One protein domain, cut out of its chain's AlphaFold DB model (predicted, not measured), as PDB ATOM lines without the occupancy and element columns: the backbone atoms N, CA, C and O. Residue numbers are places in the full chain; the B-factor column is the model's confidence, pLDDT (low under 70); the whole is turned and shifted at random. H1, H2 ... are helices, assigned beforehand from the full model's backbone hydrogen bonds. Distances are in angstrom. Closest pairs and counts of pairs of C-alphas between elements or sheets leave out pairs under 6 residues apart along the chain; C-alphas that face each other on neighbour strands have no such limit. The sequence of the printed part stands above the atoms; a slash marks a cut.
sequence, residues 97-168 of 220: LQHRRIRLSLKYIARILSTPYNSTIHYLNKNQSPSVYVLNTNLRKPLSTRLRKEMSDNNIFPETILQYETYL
ATOM      1  N   LEU A  97      72.828 -39.532 338.092       92.12
ATOM      2  CA  LEU A  97      71.410 -39.617 337.738       92.12
ATOM      3  C   LEU A  97      71.193 -39.749 336.218       92.12
ATOM      4  O   LEU A  97      70.259 -40.420 335.787       92.12
ATOM      5  N   GLN A  98      72.082 -39.196 335.388       90.94
ATOM      6  CA  GLN A  98      72.053 -39.376 333.932       90.94
ATOM      7  C   GLN A  98      72.174 -40.846 333.512       90.94
ATOM      8  O   GLN A  98      71.296 -41.339 332.796       90.94
ATOM      9  N   HIS A  99      73.207 -41.549 333.983       91.94
ATOM     10  CA  HIS A  99      73.410 -42.974 333.698       91.94
ATOM     11  C   HIS A  99      72.276 -43.816 334.263       91.94
ATOM     12  O   HIS A  99      71.787 -44.739 333.612       91.94
ATOM     13  N   ARG A 100      71.777 -43.446 335.444       93.06
ATOM     14  CA  ARG A 100      70.617 -44.102 336.035       93.06
ATOM     15  C   ARG A 100      69.378 -43.995 335.147       93.06
ATOM     16  O   ARG A 100      68.720 -45.004 334.909       93.06
ATOM     17  N   ARG A 101      69.092 -42.799 334.623       91.56
ATOM     18  CA  ARG A 101      67.992 -42.557 333.683       91.56
ATOM     19  C   ARG A 101      68.184 -43.355 332.379       91.56
ATOM     20  O   ARG A 101      67.206 -43.942 331.936       91.56
ATOM     21  N   ILE A 102      69.413 -43.448 331.835       91.62
ATOM     22  CA  ILE A 102      69.737 -44.290 330.652       91.62
ATOM     23  C   ILE A 102      69.378 -45.748 330.944       91.62
ATOM     24  O   ILE A 102      68.605 -46.373 330.220       91.62
ATOM     25  N   ARG A 103      69.870 -46.275 332.068       93.69
ATOM     26  CA  ARG A 103      69.615 -47.657 332.471       93.69
ATOM     27  C   ARG A 103      68.123 -47.950 332.633       93.69
ATOM     28  O   ARG A 103      67.668 -49.018 332.236       93.69
ATOM     29  N   LEU A 104      67.360 -47.027 333.219       93.75
ATOM     30  CA  LEU A 104      65.913 -47.182 333.390       93.75
ATOM     31  C   LEU A 104      65.167 -47.134 332.054       93.75
ATOM     32  O   LEU A 104      64.279 -47.957 331.846       93.75
ATOM     33  N   SER A 105      65.547 -46.242 331.132       92.19
ATOM     34  CA  SER A 105      64.958 -46.215 329.789       92.19
ATOM     35  C   SER A 105      65.218 -47.501 329.013       92.19
ATOM     36  O   SER A 105      64.285 -48.035 328.419       92.19
ATOM     37  N   LEU A 106      66.447 -48.025 329.065       92.69
ATOM     38  CA  LEU A 106      66.816 -49.265 328.382       92.69
ATOM     39  C   LEU A 106      66.063 -50.466 328.959       92.69
ATOM     40  O   LEU A 106      65.479 -51.242 328.211       92.69
ATOM     41  N   LYS A 107      65.981 -50.575 330.291       92.88
ATOM     42  CA  LYS A 107      65.169 -51.613 330.944       92.88
ATOM     43  C   LYS A 107      63.695 -51.523 330.563       92.88
ATOM     44  O   LYS A 107      63.050 -52.550 330.384       92.88
ATOM     45  N   TYR A 108      63.161 -50.307 330.468       91.94
ATOM     46  CA  TYR A 108      61.766 -50.089 330.112       91.94
ATOM     47  C   TYR A 108      61.465 -50.561 328.688       91.94
ATOM     48  O   TYR A 108      60.557 -51.367 328.505       91.94
ATOM     49  N   ILE A 109      62.247 -50.124 327.694       90.25
ATOM     50  CA  ILE A 109      62.038 -50.560 326.308       90.25
ATOM     51  C   ILE A 109      62.317 -52.053 326.129       90.25
ATOM     52  O   ILE A 109      61.518 -52.727 325.487       90.25
ATOM     53  N   ALA A 110      63.366 -52.590 326.762       91.88
ATOM     54  CA  ALA A 110      63.666 -54.017 326.698       91.88
ATOM     55  C   ALA A 110      62.511 -54.858 327.244       91.88
ATOM     56  O   ALA A 110      62.108 -55.835 326.622       91.88
ATOM     57  N   ARG A 111      61.907 -54.427 328.359       91.69
ATOM     58  CA  ARG A 111      60.731 -55.094 328.918       91.69
ATOM     59  C   ARG A 111      59.548 -55.056 327.959       91.69
ATOM     60  O   ARG A 111      58.915 -56.086 327.787       91.69
ATOM     61  N   ILE A 112      59.270 -53.914 327.325       90.38
ATOM     62  CA  ILE A 112      58.174 -53.812 326.351       90.38
ATOM     63  C   ILE A 112      58.398 -54.763 325.176       90.38
ATOM     64  O   ILE A 112      57.485 -55.507 324.837       90.38
ATOM     65  N   LEU A 113      59.605 -54.766 324.606       89.62
ATOM     66  CA  LEU A 113      59.957 -55.602 323.455       89.62
ATOM     67  C   LEU A 113      59.971 -57.097 323.795       89.62
ATOM     68  O   LEU A 113      59.549 -57.901 322.976       89.62
ATOM     69  N   SER A 114      60.378 -57.468 325.013       91.31
ATOM     70  CA  SER A 114      60.332 -58.863 325.467       91.31
ATOM     71  C   SER A 114      58.905 -59.391 325.649       91.31
ATOM     72  O   SER A 114      58.693 -60.595 325.634       91.31
ATOM     73  N   THR A 115      57.909 -58.521 325.844       89.06
ATOM     74  CA  THR A 115      56.530 -58.931 326.149       89.06
ATOM     75  C   THR A 115      55.627 -58.816 324.913       89.06
ATOM     76  O   THR A 115      55.232 -57.696 324.578       89.06
ATOM     77  N   PRO A 116      55.237 -59.930 324.261       78.50
ATOM     78  CA  PRO A 116      54.523 -59.893 322.977       78.50
ATOM     79  C   PRO A 116      53.142 -59.215 323.047       78.50
ATOM     80  O   PRO A 116      52.726 -58.565 322.093       78.50
ATOM     81  N   TYR A 117      52.458 -59.280 324.195       82.56
ATOM     82  CA  TYR A 117      51.112 -58.713 324.399       82.56
ATOM     83  C   TYR A 117      51.104 -57.391 325.177       82.56
ATOM     84  O   TYR A 117      50.155 -57.071 325.895       82.56
ATOM     85  N   ASN A 118      52.181 -56.613 325.095       84.88
ATOM     86  CA  ASN A 118      52.259 -55.356 325.826       84.88
ATOM     87  C   ASN A 118      51.381 -54.274 325.195       84.88
ATOM     88  O   ASN A 118      51.627 -53.839 324.072       84.88
ATOM     89  N   SER A 119      50.437 -53.734 325.964       85.06
ATOM     90  CA  SER A 119      49.576 -52.625 325.537       85.06
ATOM     91  C   SER A 119      50.318 -51.320 325.246       85.06
ATOM     92  O   SER A 119      49.692 -50.357 324.836       85.06
ATOM     93  N   THR A 120      51.627 -51.224 325.474       85.38
ATOM     94  CA  THR A 120      52.426 -50.039 325.127       85.38
ATOM     95  C   THR A 120      53.215 -50.193 323.828       85.38
ATOM     96  O   THR A 120      53.750 -49.199 323.324       85.38
ATOM     97  N   ILE A 121      53.265 -51.399 323.246       85.62
ATOM     98  CA  ILE A 121      54.079 -51.684 322.058       85.62
ATOM     99  C   ILE A 121      53.604 -50.894 320.834       85.62
ATOM    100  O   ILE A 121      54.421 -50.370 320.074       85.62
ATOM    101  N   HIS A 122      52.293 -50.686 320.686       83.88
ATOM    102  CA  HIS A 122      51.740 -49.914 319.572       83.88
ATOM    103  C   HIS A 122      52.155 -48.441 319.627       83.88
ATOM    104  O   HIS A 122      52.358 -47.826 318.583       83.88
ATOM    105  N   TYR A 123      52.367 -47.868 320.817       81.50
ATOM    106  CA  TYR A 123      52.892 -46.505 320.955       81.50
ATOM    107  C   TYR A 123      54.375 -46.399 320.575       81.50
ATOM    108  O   TYR A 123      54.811 -45.333 320.131       81.50
ATOM    109  N   LEU A 124      55.155 -47.477 320.726       80.19
ATOM    110  CA  LEU A 124      56.538 -47.534 320.243       80.19
ATOM    111  C   LEU A 124      56.599 -47.677 318.718       80.19
ATOM    112  O   LEU A 124      57.430 -47.025 318.075       80.19
ATOM    113  N   ASN A 125      55.704 -48.487 318.155       75.25
ATOM    114  CA  ASN A 125      55.644 -48.789 316.723       75.25
ATOM    115  C   ASN A 125      54.864 -47.753 315.911       75.25
ATOM    116  O   ASN A 125      54.896 -47.794 314.687       75.25
ATOM    117  N   LYS A 126      54.193 -46.794 316.562       74.88
ATOM    118  CA  LYS A 126      53.542 -45.684 315.864       74.88
ATOM    119  C   LYS A 126      54.599 -44.910 315.072       74.88
ATOM    120  O   LYS A 126      55.415 -44.191 315.655       74.88
ATOM    121  N   ASN A 127      54.571 -45.091 313.752       56.38
ATOM    122  CA  ASN A 127      55.436 -44.433 312.782       56.38
ATOM    123  C   ASN A 127      55.235 -42.924 312.886       56.38
ATOM    124  O   ASN A 127      54.257 -42.370 312.394       56.38
ATOM    125  N   GLN A 128      56.145 -42.261 313.585       61.09
ATOM    126  CA  GLN A 128      56.234 -40.813 313.560       61.09
ATOM    127  C   GLN A 128      57.282 -40.474 312.520       61.09
ATOM    128  O   GLN A 128      58.424 -40.903 312.676       61.09
ATOM    129  N   SER A 129      56.871 -39.770 311.464       60.59
ATOM    130  CA  SER A 129      57.705 -39.388 310.324       60.59
ATOM    131  C   SER A 129      59.064 -38.877 310.812       60.59
ATOM    132  O   SER A 129      59.135 -37.767 311.352       60.59
ATOM    133  N   PRO A 130      60.146 -39.671 310.677       62.84
ATOM    134  CA  PRO A 130      61.448 -39.313 311.231       62.84
ATOM    135  C   PRO A 130      61.955 -37.991 310.652       62.84
ATOM    136  O   PRO A 130      62.588 -37.218 311.367       62.84
ATOM    137  N   SER A 131      61.596 -37.700 309.396       62.44
ATOM    138  CA  SER A 131      61.987 -36.497 308.656       62.44
ATOM    139  C   SER A 131      61.665 -35.197 309.396       62.44
ATOM    140  O   SER A 131      62.524 -34.327 309.487       62.44
ATOM    141  N   VAL A 132      60.489 -35.081 310.020       68.06
ATOM    142  CA  VAL A 132      60.062 -33.854 310.725       68.06
ATOM    143  C   VAL A 132      60.962 -33.550 311.930       68.06
ATOM    144  O   VAL A 132      61.279 -32.395 312.205       68.06
ATOM    145  N   TYR A 133      61.420 -34.588 312.638       70.44
ATOM    146  CA  TYR A 133      62.286 -34.450 313.816       70.44
ATOM    147  C   TYR A 133      63.783 -34.436 313.485       70.44
ATOM    148  O   TYR A 133      64.589 -34.065 314.340       70.44
ATOM    149  N   VAL A 134      64.165 -34.890 312.290       67.38
ATOM    150  CA  VAL A 134      65.538 -34.785 311.777       67.38
ATOM    151  C   VAL A 134      65.800 -33.363 311.285       67.38
ATOM    152  O   VAL A 134      66.848 -32.805 311.592       67.38
ATOM    153  N   LEU A 135      64.826 -32.756 310.602       72.19
ATOM    154  CA  LEU A 135      64.942 -31.405 310.048       72.19
ATOM    155  C   LEU A 135      64.845 -30.299 311.109       72.19
ATOM    156  O   LEU A 135      65.378 -29.213 310.905       72.19
ATOM    157  N   ASN A 136      64.191 -30.553 312.249       74.06
ATOM    158  CA  ASN A 136      64.040 -29.562 313.313       74.06
ATOM    159  C   ASN A 136      64.595 -30.072 314.651       74.06
ATOM    160  O   ASN A 136      63.930 -30.790 315.401       74.06
ATOM    161  N   THR A 137      65.817 -29.643 314.972       70.25
ATOM    162  CA  THR A 137      66.535 -29.997 316.210       70.25
ATOM    163  C   THR A 137      65.897 -29.416 317.474       70.25
ATOM    164  O   THR A 137      66.105 -29.956 318.562       70.25
ATOM    165  N   ASN A 138      65.080 -28.366 317.343       72.88
ATOM    166  CA  ASN A 138      64.395 -27.717 318.462       72.88
ATOM    167  C   ASN A 138      63.117 -28.457 318.885       72.88
ATOM    168  O   ASN A 138      62.606 -28.242 319.989       72.88
ATOM    169  N   LEU A 139      62.587 -29.350 318.041       76.25
ATOM    170  CA  LEU A 139      61.412 -30.142 318.388       76.25
ATOM    171  C   LEU A 139      61.763 -31.260 319.365       76.25
ATOM    172  O   LEU A 139      62.710 -32.032 319.199       76.25
ATOM    173  N   ARG A 140      60.916 -31.412 320.387       75.31
ATOM    174  CA  ARG A 140      61.027 -32.540 321.309       75.31
ATOM    175  C   ARG A 140      60.704 -33.835 320.577       75.31
ATOM    176  O   ARG A 140      59.559 -34.083 320.208       75.31
ATOM    177  N   LYS A 141      61.717 -34.690 320.464       80.25
ATOM    178  CA  LYS A 141      61.577 -36.039 319.915       80.25
ATOM    179  C   LYS A 141      60.599 -36.871 320.757       80.25
ATOM    180  O   LYS A 141      60.656 -36.813 321.998       80.25
ATOM    181  N   PRO A 142      59.724 -37.663 320.121       82.50
ATOM    182  CA  PRO A 142      58.788 -38.531 320.825       82.50
ATOM    183  C   PRO A 142      59.506 -39.586 321.665       82.50
ATOM    184  O   PRO A 142      60.702 -39.828 321.522       82.50
ATOM    185  N   LEU A 143      58.781 -40.212 322.592       82.44
ATOM    186  CA  LEU A 143      59.362 -41.227 323.475       82.44
ATOM    187  C   LEU A 143      59.946 -42.415 322.700       82.44
ATOM    188  O   LEU A 143      61.055 -42.836 323.008       82.44
ATOM    189  N   SER A 144      59.247 -42.897 321.673       84.94
ATOM    190  CA  SER A 144      59.665 -44.048 320.869       84.94
ATOM    191  C   SER A 144      61.008 -43.838 320.167       84.94
ATOM    192  O   SER A 144      61.911 -44.658 320.313       84.94
ATOM    193  N   THR A 145      61.186 -42.712 319.467       84.75
ATOM    194  CA  THR A 145      62.441 -42.410 318.757       84.75
ATOM    195  C   THR A 145      63.605 -42.217 319.718       84.75
ATOM    196  O   THR A 145      64.724 -42.605 319.403       84.75
ATOM    197  N   ARG A 146      63.353 -41.667 320.910       85.06
ATOM    198  CA  ARG A 146      64.379 -41.520 321.945       85.06
ATOM    199  C   ARG A 146      64.833 -42.848 322.500       85.06
ATOM    200  O   ARG A 146      66.029 -43.063 322.597       85.06
ATOM    201  N   LEU A 147      63.896 -43.715 322.867       88.38
ATOM    202  CA  LEU A 147      64.241 -45.025 323.406       88.38
ATOM    203  C   LEU A 147      64.993 -45.863 322.365       88.38
ATOM    204  O   LEU A 147      65.988 -46.485 322.719       88.38
ATOM    205  N   ARG A 148      64.589 -45.803 321.086       87.56
ATOM    206  CA  ARG A 148      65.342 -46.425 319.987       87.56
ATOM    207  C   ARG A 148      66.743 -45.841 319.837       87.56
ATOM    208  O   ARG A 148      67.692 -46.606 319.760       87.56
ATOM    209  N   LYS A 149      66.885 -44.510 319.868       87.38
ATOM    210  CA  LYS A 149      68.203 -43.865 319.828       87.38
ATOM    211  C   LYS A 149      69.089 -44.348 320.979       87.38
ATOM    212  O   LYS A 149      70.217 -44.730 320.740       87.38
ATOM    213  N   GLU A 150      68.573 -44.378 322.204       89.12
ATOM    214  CA  GLU A 150      69.329 -44.837 323.377       89.12
ATOM    215  C   GLU A 150      69.735 -46.310 323.261       89.12
ATOM    216  O   GLU A 150      70.829 -46.668 323.682       89.12
ATOM    217  N   MET A 151      68.881 -47.162 322.687       90.38
ATOM    218  CA  MET A 151      69.240 -48.549 322.381       90.38
ATOM    219  C   MET A 151      70.395 -48.614 321.379       90.38
ATOM    220  O   MET A 151      71.388 -49.276 321.664       90.38
ATOM    221  N   SER A 152      70.307 -47.875 320.268       90.44
ATOM    222  CA  SER A 152      71.379 -47.797 319.268       90.44
ATOM    223  C   SER A 152      72.678 -47.230 319.849       90.44
ATOM    224  O   SER A 152      73.728 -47.833 319.670       90.44
ATOM    225  N   ASP A 153      72.605 -46.138 320.616       92.19
ATOM    226  CA  ASP A 153      73.748 -45.498 321.283       92.19
ATOM    227  C   ASP A 153      74.442 -46.451 322.288       92.19
ATOM    228  O   ASP A 153      75.601 -46.241 322.636       92.19
ATOM    229  N   ASN A 154      73.746 -47.493 322.769       92.19
ATOM    230  CA  ASN A 154      74.271 -48.510 323.691       92.19
ATOM    231  C   ASN A 154      74.438 -49.899 323.036       92.19
ATOM    232  O   ASN A 154      74.606 -50.879 323.760       92.19
ATOM    233  N   ASN A 155      74.398 -50.000 321.701       92.94
ATOM    234  CA  ASN A 155      74.552 -51.253 320.944       92.94
ATOM    235  C   ASN A 155      73.565 -52.368 321.347       92.94
ATOM    236  O   ASN A 155      73.907 -53.549 321.333       92.94
ATOM    237  N   ILE A 156      72.338 -52.004 321.731       90.38
ATOM    238  CA  ILE A 156      71.269 -52.959 322.044       90.38
ATOM    239  C   ILE A 156      70.333 -53.034 320.844       90.38
ATOM    240  O   ILE A 156      69.659 -52.060 320.508       90.38
ATOM    241  N   PHE A 157      70.255 -54.209 320.236       89.19
ATOM    242  CA  PHE A 157      69.406 -54.454 319.077       89.19
ATOM    243  C   PHE A 157      68.113 -55.164 319.505       89.19
ATOM    244  O   PHE A 157      68.185 -56.082 320.328       89.19
ATOM    245  N   PRO A 158      66.928 -54.761 319.009       85.62
ATOM    246  CA  PRO A 158      65.657 -55.400 319.359       85.62
ATOM    247  C   PRO A 158      65.656 -56.923 319.188       85.62
ATOM    248  O   PRO A 158      65.065 -57.627 320.000       85.62
ATOM    249  N   GLU A 159      66.365 -57.421 318.178       86.62
ATOM    250  CA  GLU A 159      66.471 -58.836 317.815       86.62
ATOM    251  C   GLU A 159      67.227 -59.660 318.868       86.62
ATOM    252  O   GLU A 159      67.020 -60.862 318.984       86.62
ATOM    253  N   THR A 160      68.083 -59.016 319.668       89.81
ATOM    254  CA  THR A 160      68.855 -59.678 320.737       89.81
ATOM    255  C   THR A 160      68.059 -59.865 322.029       89.81
ATOM    256  O   THR A 160      68.528 -60.515 322.963       89.81
ATOM    257  N   ILE A 161      66.859 -59.282 322.122       89.62
ATOM    258  CA  ILE A 161      66.040 -59.332 323.332       89.62
ATOM    259  C   ILE A 161      65.244 -60.632 323.341       89.62
ATOM    260  O   ILE A 161      64.339 -60.828 322.533       89.62
ATOM    261  N   LEU A 162      65.548 -61.491 324.312       89.94
ATOM    262  CA  LEU A 162      64.775 -62.701 324.564       89.94
ATOM    263  C   LEU A 162      63.325 -62.350 324.908       89.94
ATOM    264  O   LEU A 162      63.058 -61.445 325.710       89.94
ATOM    265  N   GLN A 163      62.393 -63.087 324.311       87.56
ATOM    266  CA  GLN A 163      60.986 -62.955 324.650       87.56
ATOM    267  C   GLN A 163      60.738 -63.500 326.053       87.56
ATOM    268  O   GLN A 163      61.276 -64.527 326.463       87.56
ATOM    269  N   TYR A 164      59.925 -62.773 326.805       83.25
ATOM    270  CA  TYR A 164      59.476 -63.186 328.115       83.25
ATOM    271  C   TYR A 164      58.381 -64.236 327.949       83.25
ATOM    272  O   TYR A 164      57.271 -63.927 327.509       83.25
ATOM    273  N   GLU A 165      58.683 -65.468 328.343       75.88
ATOM    274  CA  GLU A 165      57.698 -66.538 328.421       75.88
ATOM    275  C   GLU A 165      56.770 -66.288 329.615       75.88
ATOM    276  O   GLU A 165      57.157 -66.358 330.785       75.88
ATOM    277  N   THR A 166      55.510 -65.958 329.339       66.44
ATOM    278  CA  THR A 166      54.479 -66.002 330.374       66.44
ATOM    279  C   THR A 166      54.063 -67.452 330.560       66.44
ATOM    280  O   THR A 166      53.474 -68.033 329.648       66.44
ATOM    281  N   TYR A 167      54.307 -68.029 331.738       62.47
ATOM    282  CA  TYR A 167      53.678 -69.293 332.111       62.47
ATOM    283  C   TYR A 167      52.157 -69.135 331.985       62.47
ATOM    284  O   TYR A 167      51.536 -68.387 332.742       62.47
ATOM    285  N   LEU A 168      51.556 -69.829 331.015       62.12
ATOM    286  CA  LEU A 168      50.102 -69.866 330.802       62.12
ATOM    287  C   LEU A 168      49.362 -70.384 332.048       62.12
ATOM    288  O   LEU A 168      48.183 -70.086 332.264       62.12
TER     289      LEU A 168
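What this domain is: This is residues 97 to 168 of the 220 residues of an uncharacterized protein of Aphis craccivora (UniProt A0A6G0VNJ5). A long helix, H1, is crossed about perpendicular over part of its length by the shorter helix H4, and the small helix H2 packs on H4 where H4 begins. From this small core residues 134 to 140 stick out, of which 134 and 135 belong to the small helix H3, while a tail with no named element, residues 154 to 168, passes the last residues of H1 and ends far from them, with the C-alphas of Asn 138 and Leu 168 46.2 A apart. The printed part has 72 residues with four named helices, H1, H2, H3 and H4 in that order, and no named strand; its class is all helix. It is only just loose, close to compact, with a radius of gyration of the C-alphas of 13.6 A, and it is elongated, spanning 46 by 28 by 19 A.

Where its parts are: H1, residues 97 to 114, begins with C-alpha 97 at (71.410, -39.617, 337.738) and is 25.4 A long. H2 is residues 121 to 125 and H3 residues 130 to 135. H4, residues 143 to 153, is 15.2 A long and ends with C-alpha 153 at (73.748, -45.498, 321.283).

How they stand to each other: H1 touches H4 with residues 102 to 109 alone, about perpendicular at 76 degrees; their closest C-alphas, of Leu 106 and Met 151, are 6.5 A apart. H1 and H2 are close but not clearly touching, with the closest C-alphas, of Ile 112 and Ile 121, 6.3 A apart. H2 touches H4, closest at the C-alphas of Leu 124 and Ser 144, 4.7 A. H3 touches no helix; it is only just apart from H4, at 8.2 A. In H1, H2, H3 and H4 every O i to N i+4 pair is within hydrogen-bond range.

The domain as a whole: The two C-alphas farthest apart, of Asn 138 and Leu 168, are 46.2 A from each other. The printed part has no cut; the link from H2 to H3 is tight, and no link is long. Mean pLDDT of the printed part is 82.8, with residues 127 to 132, 134 and 166 to 168 under 70.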